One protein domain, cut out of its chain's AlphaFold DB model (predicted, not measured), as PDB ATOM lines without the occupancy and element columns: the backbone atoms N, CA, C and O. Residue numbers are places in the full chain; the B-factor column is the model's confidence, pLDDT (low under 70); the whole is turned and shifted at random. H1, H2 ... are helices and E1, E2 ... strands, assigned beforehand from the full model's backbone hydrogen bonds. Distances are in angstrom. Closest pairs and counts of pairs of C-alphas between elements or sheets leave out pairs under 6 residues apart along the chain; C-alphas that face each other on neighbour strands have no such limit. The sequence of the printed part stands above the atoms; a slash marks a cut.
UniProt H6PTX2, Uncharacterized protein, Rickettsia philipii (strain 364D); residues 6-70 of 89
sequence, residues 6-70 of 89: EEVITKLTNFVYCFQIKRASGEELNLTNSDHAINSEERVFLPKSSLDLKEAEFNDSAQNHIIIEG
ATOM      1  N   GLU A   6     138.234 132.342 203.375       52.06
ATOM      2  CA  GLU A   6     137.985 131.821 202.024       52.06
ATOM      3  C   GLU A   6     136.590 132.157 201.466       52.06
ATOM      4  O   GLU A   6     136.449 132.505 200.292       52.06
ATOM      5  N   GLU A   7     135.541 132.097 202.288       52.28
ATOM      6  CA  GLU A   7     134.160 132.319 201.843       52.28
ATOM      7  C   GLU A   7     133.851 133.806 201.587       52.28
ATOM      8  O   GLU A   7     132.958 134.140 200.805       52.28
ATOM      9  N   VAL A   8     134.607 134.709 202.223       55.91
ATOM     10  CA  VAL A   8     134.543 136.163 201.988       55.91
ATOM     11  C   VAL A   8     135.369 136.541 200.767       55.91
ATOM     12  O   VAL A   8     134.895 137.317 199.936       55.91
ATOM     13  N   ILE A   9     136.561 135.955 200.620       55.22
ATOM     14  CA  ILE A   9     137.459 136.216 199.489       55.22
ATOM     15  C   ILE A   9     136.816 135.798 198.160       55.22
ATOM     16  O   ILE A   9     136.881 136.532 197.180       55.22
ATOM     17  N   THR A  10     136.120 134.663 198.126       53.00
ATOM     18  CA  THR A  10     135.527 134.125 196.888       53.00
ATOM     19  C   THR A  10     134.320 134.907 196.352       53.00
ATOM     20  O   THR A  10     133.940 134.713 195.197       53.00
ATOM     21  N   LYS A  11     133.709 135.802 197.143       55.81
ATOM     22  CA  LYS A  11     132.503 136.566 196.751       55.81
ATOM     23  C   LYS A  11     132.763 138.044 196.451       55.81
ATOM     24  O   LYS A  11     131.859 138.726 195.970       55.81
ATOM     25  N   LEU A  12     133.965 138.549 196.722       59.12
ATOM     26  CA  LEU A  12     134.315 139.959 196.568       59.12
ATOM     27  C   LEU A  12     135.566 140.073 195.694       59.12
ATOM     28  O   LEU A  12     136.612 139.525 196.009       59.12
ATOM     29  N   THR A  13     135.467 140.783 194.573       63.34
ATOM     30  CA  THR A  13     136.561 140.870 193.590       63.34
ATOM     31  C   THR A  13     137.530 142.024 193.843       63.34
ATOM     32  O   THR A  13     138.552 142.106 193.175       63.34
ATOM     33  N   ASN A  14     137.218 142.924 194.783       70.12
ATOM     34  CA  ASN A  14     137.917 144.201 194.951       70.12
ATOM     35  C   ASN A  14     138.273 144.434 196.426       70.12
ATOM     36  O   ASN A  14     137.658 145.264 197.096       70.12
ATOM     37  N   PHE A  15     139.240 143.678 196.946       79.00
ATOM     38  CA  PHE A  15     139.770 143.933 198.281       79.00
ATOM     39  C   PHE A  15     140.820 145.032 198.254       79.00
ATOM     40  O   PHE A  15     141.733 145.045 197.426       79.00
ATOM     41  N   VAL A  16     140.694 145.928 199.223       85.62
ATOM     42  CA  VAL A  16     141.730 146.891 199.554       85.62
ATOM     43  C   VAL A  16     142.431 146.414 200.816       85.62
ATOM     44  O   VAL A  16     141.786 146.119 201.824       85.62
ATOM     45  N   TYR A  17     143.750 146.328 200.748       86.62
ATOM     46  CA  TYR A  17     144.618 145.866 201.814       86.62
ATOM     47  C   TYR A  17     145.443 147.029 202.361       86.62
ATOM     48  O   TYR A  17     145.970 147.862 201.617       86.62
ATOM     49  N   CYS A  18     145.568 147.055 203.684       89.75
ATOM     50  CA  CYS A  18     146.457 147.938 204.423       89.75
ATOM     51  C   CYS A  18     147.559 147.082 205.050       89.75
ATOM     52  O   CYS A  18     147.287 146.195 205.858       89.75
ATOM     53  N   PHE A  19     148.803 147.341 204.667       88.44
ATOM     54  CA  PHE A  19     149.989 146.619 205.099       88.44
ATOM     55  C   PHE A  19     150.754 147.467 206.111       88.44
ATOM     56  O   PHE A  19     151.195 148.571 205.792       88.44
ATOM     57  N   GLN A  20     150.942 146.937 207.317       90.31
ATOM     58  CA  GLN A  20     151.925 147.463 208.259       90.31
ATOM     59  C   GLN A  20     153.175 146.586 208.192       90.31
ATOM     60  O   GLN A  20     153.129 145.405 208.533       90.31
ATOM     61  N   ILE A  21     154.294 147.164 207.766       86.62
ATOM     62  CA  ILE A  21     155.546 146.440 207.550       86.62
ATOM     63  C   ILE A  21     156.605 147.017 208.475       86.62
ATOM     64  O   ILE A  21     157.038 148.155 208.311       86.62
ATOM     65  N   LYS A  22     157.040 146.216 209.447       89.19
ATOM     66  CA  LYS A  22     158.102 146.584 210.382       89.19
ATOM     67  C   LYS A  22     159.440 146.061 209.880       89.19
ATOM     68  O   LYS A  22     159.660 144.852 209.825       89.19
ATOM     69  N   ARG A  23     160.336 146.969 209.503       83.56
ATOM     70  CA  ARG A  23     161.690 146.633 209.055       83.56
ATOM     71  C   ARG A  23     162.578 146.290 210.249       83.56
ATOM     72  O   ARG A  23     162.365 146.768 211.362       83.56
ATOM     73  N   ALA A  24     163.635 145.516 210.004       87.19
ATOM     74  CA  ALA A  24     164.631 145.181 211.028       87.19
ATOM     75  C   ALA A  24     165.342 146.421 211.611       87.19
ATOM     76  O   ALA A  24     165.820 146.380 212.740       87.19
ATOM     77  N   SER A  25     165.374 147.533 210.866       86.75
ATOM     78  CA  SER A  25     165.866 148.836 211.333       86.75
ATOM     79  C   SER A  25     164.975 149.491 212.397       86.75
ATOM     80  O   SER A  25     165.388 150.475 213.004       86.75
ATOM     81  N   GLY A  26     163.760 148.978 212.616       87.06
ATOM     82  CA  GLY A  26     162.746 149.574 213.487       87.06
ATOM     83  C   GLY A  26     161.810 150.558 212.779       87.06
ATOM     84  O   GLY A  26     160.825 150.974 213.381       87.06
ATOM     85  N   GLU A  27     162.083 150.897 211.516       85.75
ATOM     86  CA  GLU A  27     161.184 151.683 210.665       85.75
ATOM     87  C   GLU A  27     159.880 150.913 210.405       85.75
ATOM     88  O   GLU A  27     159.901 149.711 210.121       85.75
ATOM     89  N   GLU A  28     158.746 151.608 210.490       89.00
ATOM     90  CA  GLU A  28     157.426 151.054 210.194       89.00
ATOM     91  C   GLU A  28     156.852 151.731 208.957       89.00
ATOM     92  O   GLU A  28     156.715 152.947 208.918       89.00
ATOM     93  N   LEU A  29     156.490 150.925 207.963       87.56
ATOM     94  CA  LEU A  29     155.850 151.383 206.738       87.56
ATOM     95  C   LEU A  29     154.364 151.044 206.798       87.56
ATOM     96  O   LEU A  29     154.003 149.877 206.965       87.56
ATOM     97  N   ASN A  30     153.512 152.048 206.617       90.06
ATOM     98  CA  ASN A  30     152.066 151.873 206.494       90.06
ATOM     99  C   ASN A  30     151.678 152.106 205.034       90.06
ATOM    100  O   ASN A  30     151.657 153.242 204.566       90.06
ATOM    101  N   LEU A  31     151.398 151.032 204.299       88.88
ATOM    102  CA  LEU A  31     151.191 151.070 202.851       88.88
ATOM    103  C   LEU A  31     149.843 150.454 202.473       88.88
ATOM    104  O   LEU A  31     149.352 149.570 203.166       88.88
ATOM    105  N   THR A  32     149.243 150.883 201.367       89.06
ATOM    106  CA  THR A  32     147.992 150.292 200.861       89.06
ATOM    107  C   THR A  32     148.046 150.032 199.358       89.06
ATOM    108  O   THR A  32     148.753 150.732 198.634       89.06
ATOM    109  N   ASN A  33     147.297 149.021 198.897       86.44
ATOM    110  CA  ASN A  33     147.056 148.773 197.469       86.44
ATOM    111  C   ASN A  33     145.993 149.713 196.867       86.44
ATOM    112  O   ASN A  33     145.721 149.654 195.670       86.44
ATOM    113  N   SER A  34     145.384 150.569 197.690       87.06
ATOM    114  CA  SER A  34     144.466 151.609 197.244       87.06
ATOM    115  C   SER A  34     145.181 152.688 196.424       87.06
ATOM    116  O   SER A  34     146.361 152.986 196.627       87.06
ATOM    117  N   ASP A  35     144.437 153.335 195.530       85.88
ATOM    118  CA  ASP A  35     144.880 154.519 194.790       85.88
ATOM    119  C   ASP A  35     144.888 155.796 195.652       85.88
ATOM    120  O   ASP A  35     145.518 156.794 195.294       85.88
ATOM    121  N   HIS A  36     144.241 155.759 196.818       87.56
ATOM    122  CA  HIS A  36     144.168 156.857 197.774       87.56
ATOM    123  C   HIS A  36     144.671 156.450 199.159       87.56
ATOM    124  O   HIS A  36     144.682 155.280 199.534       87.56
ATOM    125  N   ALA A  37     145.084 157.450 199.942       89.75
ATOM    126  CA  ALA A  37     145.487 157.227 201.323       89.75
ATOM    127  C   ALA A  37     144.299 156.783 202.173       89.75
ATOM    128  O   ALA A  37     143.201 157.329 202.050       89.75
ATOM    129  N   ILE A  38     144.545 155.827 203.066       90.88
ATOM    130  CA  ILE A  38     143.537 155.316 203.992       90.88
ATOM    131  C   ILE A  38     143.925 155.725 205.402       90.88
ATOM    132  O   ILE A  38     144.990 155.363 205.900       90.88
ATOM    133  N   ASN A  39     143.036 156.469 206.051       92.56
ATOM    134  CA  ASN A  39     143.152 156.779 207.467       92.56
ATOM    135  C   ASN A  39     142.437 155.676 208.248       92.56
ATOM    136  O   ASN A  39     141.231 155.495 208.087       92.56
ATOM    137  N   SER A  40     143.175 154.947 209.078       86.88
ATOM    138  CA  SER A  40     142.613 153.932 209.966       86.88
ATOM    139  C   SER A  40     143.154 154.156 211.366       86.88
ATOM    140  O   SER A  40     144.360 154.049 211.589       86.88
ATOM    141  N   GLU A  41     142.251 154.453 212.300       85.12
ATOM    142  CA  GLU A  41     142.581 154.790 213.689       85.12
ATOM    143  C   GLU A  41     143.593 155.951 213.768       85.12
ATOM    144  O   GLU A  41     143.279 157.070 213.364       85.12
ATOM    145  N   GLU A  42     144.805 155.684 214.262       88.06
ATOM    146  CA  GLU A  42     145.901 156.648 214.429       88.06
ATOM    147  C   GLU A  42     146.960 156.548 213.317       88.06
ATOM    148  O   GLU A  42     148.059 157.091 213.441       88.06
ATOM    149  N   ARG A  43     146.668 155.826 212.227       88.50
ATOM    150  CA  ARG A  43     147.623 155.576 211.142       88.50
ATOM    151  C   ARG A  43     147.104 156.042 209.796       88.50
ATOM    152  O   ARG A  43     145.926 155.906 209.466       88.50
ATOM    153  N   VAL A  44     148.042 156.531 208.994       90.44
ATOM    154  CA  VAL A  44     147.831 156.858 207.587       90.44
ATOM    155  C   VAL A  44     148.560 155.812 206.758       90.44
ATOM    156  O   VAL A  44     149.780 155.696 206.844       90.44
ATOM    157  N   PHE A  45     147.810 155.050 205.970       89.75
ATOM    158  CA  PHE A  45     148.361 154.118 204.996       89.75
ATOM    159  C   PHE A  45     148.526 154.844 203.670       89.75
ATOM    160  O   PHE A  45     147.558 155.362 203.106       89.75
ATOM    161  N   LEU A  46     149.765 154.911 203.194       88.81
ATOM    162  CA  LEU A  46     150.106 155.662 202.000       88.81
ATOM    163  C   LEU A  46     149.838 154.827 200.740       88.81
ATOM    164  O   LEU A  46     150.244 153.660 200.674       88.81
ATOM    165  N   PRO A  47     149.184 155.420 199.724       79.62
ATOM    166  CA  PRO A  47     149.158 154.849 198.387       79.62
ATOM    167  C   PRO A  47     150.550 155.057 197.762       79.62
ATOM    168  O   PRO A  47     151.342 155.837 198.295       79.62
ATOM    169  N   LYS A  48     150.826 154.450 196.598       68.19
ATOM    170  CA  LYS A  48     152.077 154.537 195.781       68.19
ATOM    171  C   LYS A  48     153.062 153.379 195.920       68.19
ATOM    172  O   LYS A  48     154.067 153.364 195.216       68.19
ATOM    173  N   SER A  49     152.779 152.393 196.753       68.44
ATOM    174  CA  SER A  49     153.616 151.199 196.835       68.44
ATOM    175  C   SER A  49     153.366 150.217 195.686       68.44
ATOM    176  O   SER A  49     154.189 149.343 195.457       68.44
ATOM    177  N   SER A  50     152.241 150.314 194.965       74.88
ATOM    178  CA  SER A  50     151.769 149.231 194.081       74.88
ATOM    179  C   SER A  50     151.775 147.866 194.781       74.88
ATOM    180  O   SER A  50     151.960 146.844 194.124       74.88
ATOM    181  N   LEU A  51     151.650 147.857 196.117       83.12
ATOM    182  CA  LEU A  51     151.607 146.619 196.878       83.12
ATOM    183  C   LEU A  51     150.345 145.870 196.514       83.12
ATOM    184  O   LEU A  51     149.284 146.472 196.456       83.12
ATOM    185  N   ASP A  52     150.456 144.574 196.298       83.69
ATOM    186  CA  ASP A  52     149.329 143.706 196.023       83.69
ATOM    187  C   ASP A  52     149.524 142.371 196.735       83.69
ATOM    188  O   ASP A  52     150.640 141.850 196.825       83.69
ATOM    189  N   LEU A  53     148.428 141.830 197.262       83.75
ATOM    190  CA  LEU A  53     148.421 140.532 197.923       83.75
ATOM    191  C   LEU A  53     148.125 139.464 196.870       83.75
ATOM    192  O   LEU A  53     146.991 139.353 196.410       83.75
ATOM    193  N   LYS A  54     149.135 138.683 196.485       83.88
ATOM    194  CA  LYS A  54     148.979 137.629 195.471       83.88
ATOM    195  C   LYS A  54     148.464 136.331 196.060       83.88
ATOM    196  O   LYS A  54     147.604 135.687 195.469       83.88
ATOM    197  N   GLU A  55     148.992 135.969 197.220       82.62
ATOM    198  CA  GLU A  55     148.684 134.708 197.874       82.62
ATOM    199  C   GLU A  55     148.713 134.898 199.385       82.62
ATOM    200  O   GLU A  55     149.567 135.609 199.921       82.62
ATOM    201  N   ALA A  56     147.759 134.273 200.066       81.00
ATOM    202  CA  ALA A  56     147.704 134.247 201.512       81.00
ATOM    203  C   ALA A  56     147.112 132.913 201.968       81.00
ATOM    204  O   ALA A  56     145.900 132.707 201.918       81.00
ATOM    205  N   GLU A  57     147.977 132.016 202.423       81.25
ATOM    206  CA  GLU A  57     147.602 130.758 203.049       81.25
ATOM    207  C   GLU A  57     147.836 130.867 204.553       81.25
ATOM    208  O   GLU A  57     148.968 130.983 205.036       81.25
ATOM    209  N   PHE A  58     146.743 130.840 205.309       80.50
ATOM    210  CA  PHE A  58     146.778 130.871 206.764       80.50
ATOM    211  C   PHE A  58     146.514 129.464 207.287       80.50
ATOM    212  O   PHE A  58     145.433 128.919 207.061       80.50
ATOM    213  N   ASN A  59     147.489 128.876 207.981       75.62
ATOM    214  CA  ASN A  59     147.319 127.578 208.629       75.62
ATOM    215  C   ASN A  59     147.283 127.725 210.150       75.62
ATOM    216  O   ASN A  59     147.811 128.669 210.732       75.62
ATOM    217  N   ASP A  60     146.626 126.774 210.802       75.38
ATOM    218  CA  ASP A  60     146.490 126.721 212.257       75.38
ATOM    219  C   ASP A  60     147.721 126.118 212.958       75.38
ATOM    220  O   ASP A  60     147.752 126.042 214.187       75.38
ATOM    221  N   SER A  61     148.730 125.677 212.196       68.88
ATOM    222  CA  SER A  61     149.651 124.636 212.657       68.88
ATOM    223  C   SER A  61     151.150 124.934 212.558       68.88
ATOM    224  O   SER A  61     151.893 124.219 213.228       68.88
ATOM    225  N   ALA A  62     151.642 125.961 211.843       64.81
ATOM    226  CA  ALA A  62     153.052 126.373 212.010       64.81
ATOM    227  C   ALA A  62     153.455 127.717 211.383       64.81
ATOM    228  O   ALA A  62     154.191 128.478 212.012       64.81
ATOM    229  N   GLN A  63     153.080 127.980 210.129       73.88
ATOM    230  CA  GLN A  63     153.607 129.108 209.347       73.88
ATOM    231  C   GLN A  63     152.600 129.539 208.288       73.88
ATOM    232  O   GLN A  63     152.243 128.746 207.420       73.88
ATOM    233  N   ASN A  64     152.194 130.806 208.329       81.25
ATOM    234  CA  ASN A  64     151.413 131.403 207.252       81.25
ATOM    235  C   ASN A  64     152.319 131.645 206.037       81.25
ATOM    236  O   ASN A  64     153.433 132.151 206.197       81.25
ATOM    237  N   HIS A  65     151.831 131.328 204.841       82.50
ATOM    238  CA  HIS A  65     152.480 131.691 203.584       82.50
ATOM    239  C   HIS A  65     151.790 132.935 203.039       82.50
ATOM    240  O   HIS A  65     150.590 132.921 202.789       82.50
ATOM    241  N   ILE A  66     152.531 134.028 202.865       83.75
ATOM    242  CA  ILE A  66     151.990 135.254 202.274       83.75
ATOM    243  C   ILE A  66     152.941 135.735 201.182       83.75
ATOM    244  O   ILE A  66     154.121 135.965 201.452       83.75
ATOM    245  N   ILE A  67     152.425 135.913 199.965       84.12
ATOM    246  CA  ILE A  67     153.151 136.513 198.842       84.12
ATOM    247  C   ILE A  67     152.584 137.907 198.597       84.12
ATOM    248  O   ILE A  67     151.414 138.072 198.240       84.12
ATOM    249  N   ILE A  68     153.440 138.910 198.781       85.81
ATOM    250  CA  ILE A  68     153.125 140.317 198.554       85.81
ATOM    251  C   ILE A  68     154.108 140.853 197.518       85.81
ATOM    252  O   ILE A  68     155.320 140.714 197.680       85.81
ATOM    253  N   GLU A  69     153.595 141.477 196.466       85.12
ATOM    254  CA  GLU A  69     154.406 142.096 195.417       85.12
ATOM    255  C   GLU A  69     154.234 143.606 195.460       85.12
ATOM    256  O   GLU A  69     153.128 144.078 195.676       85.12
ATOM    257  N   GLY A  70     155.302 144.372 195.245       82.75
ATOM    258  CA  GLY A  70     155.225 145.829 195.179       82.75
ATOM    259  C   GLY A  70     156.519 146.527 195.580       82.75
ATOM    260  O   GLY A  70     157.581 145.920 195.703       82.75
TER     261      GLY A  70
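AT A GLANCE: This is residues 6 to 70 of the 89 residues of an uncharacterized protein of Rickettsia philipii (strain 364D) (UniProt H6PTX2). Two short hairpins, E1-E2 and E3-E4, meet where E4 comes close to E2, and a third hairpin, E5-E6, reaches away from them as a separate arm. Residues 7 to 14, of which 7 to 9 belong to the small helix H1, stick out as a tail. The printed part has 65 residues, with one named helix and six named strands in the order H1, E1, E2, E3, E4, E5, E6; the strands form three antiparallel sheets of two, E1 - E2, E3 - E4 and E5 - E6. The class is mostly strand, though under half of the residues are in named elements. The whole is only just loose, close to compact, with a radius of gyration of the C-alphas of 13.3 A and spans of 29 by 29 by 23 A.

IN THESE COORDINATES: H1 is residues 6 to 9, 5.1 A from first to last C-alpha, and begins with C-alpha 6 at (137.985, 131.821, 202.024). E1, residues 18 to 22, is 13.2 A long, and E2, residues 28 to 32, is 13.3 A. E3 is residues 38 to 40, 6.2 A, and E4 is residues 43 to 45, 6.4 A, ending with C-alpha 45 at (148.361, 154.118, 204.996). E5, residues 52 to 57, is the longest strand at 14.8 A. E6, residues 65 to 69, is 13.4 A long and ends with C-alpha 69 at (154.406, 142.096, 195.417).

HOW THE PARTS SIT: H1 is apart from E2, E3, E4, E5 and E6. It is too short for any pair of O i and N i+4 inside it; its one pair of O i and N i+3 is within hydrogen-bond range. E1 and E2 form an antiparallel hairpin at 161 degrees, with N 19 and O 31 2.7 A apart and N 29 and O 21 2.8 A apart. E3 and E4 form another at 154 degrees, with N 45 and O 38 2.8 A apart. E2 and E4 have 5 pairs of C-alphas within 8 A, the closest those of Asn 30 and Phe 45 at 4.6 A. E1 and E4 have 2, the closest those of Cys 18 and Phe 45 at 6.5 A. E5 and E6 form the third hairpin, antiparallel at 172 degrees, with N 52 and O 69 2.8 A apart and N 67 and O 55 2.9 A apart. E5 is apart from E1, E3 and E4, and only just apart from E2, with closest C-alphas 8.3 A apart. E6 is apart from E1, E2, E3 and E4.

THE WHOLE: The two C-alphas farthest apart are those of Lys 11 and Ser 25, 38.4 A. The printed part has no cut, and no link between named elements is long. The mean pLDDT of the printed part is 80.3; residues 6 to 13, 48 to 49 and 61 to 62 are under 70.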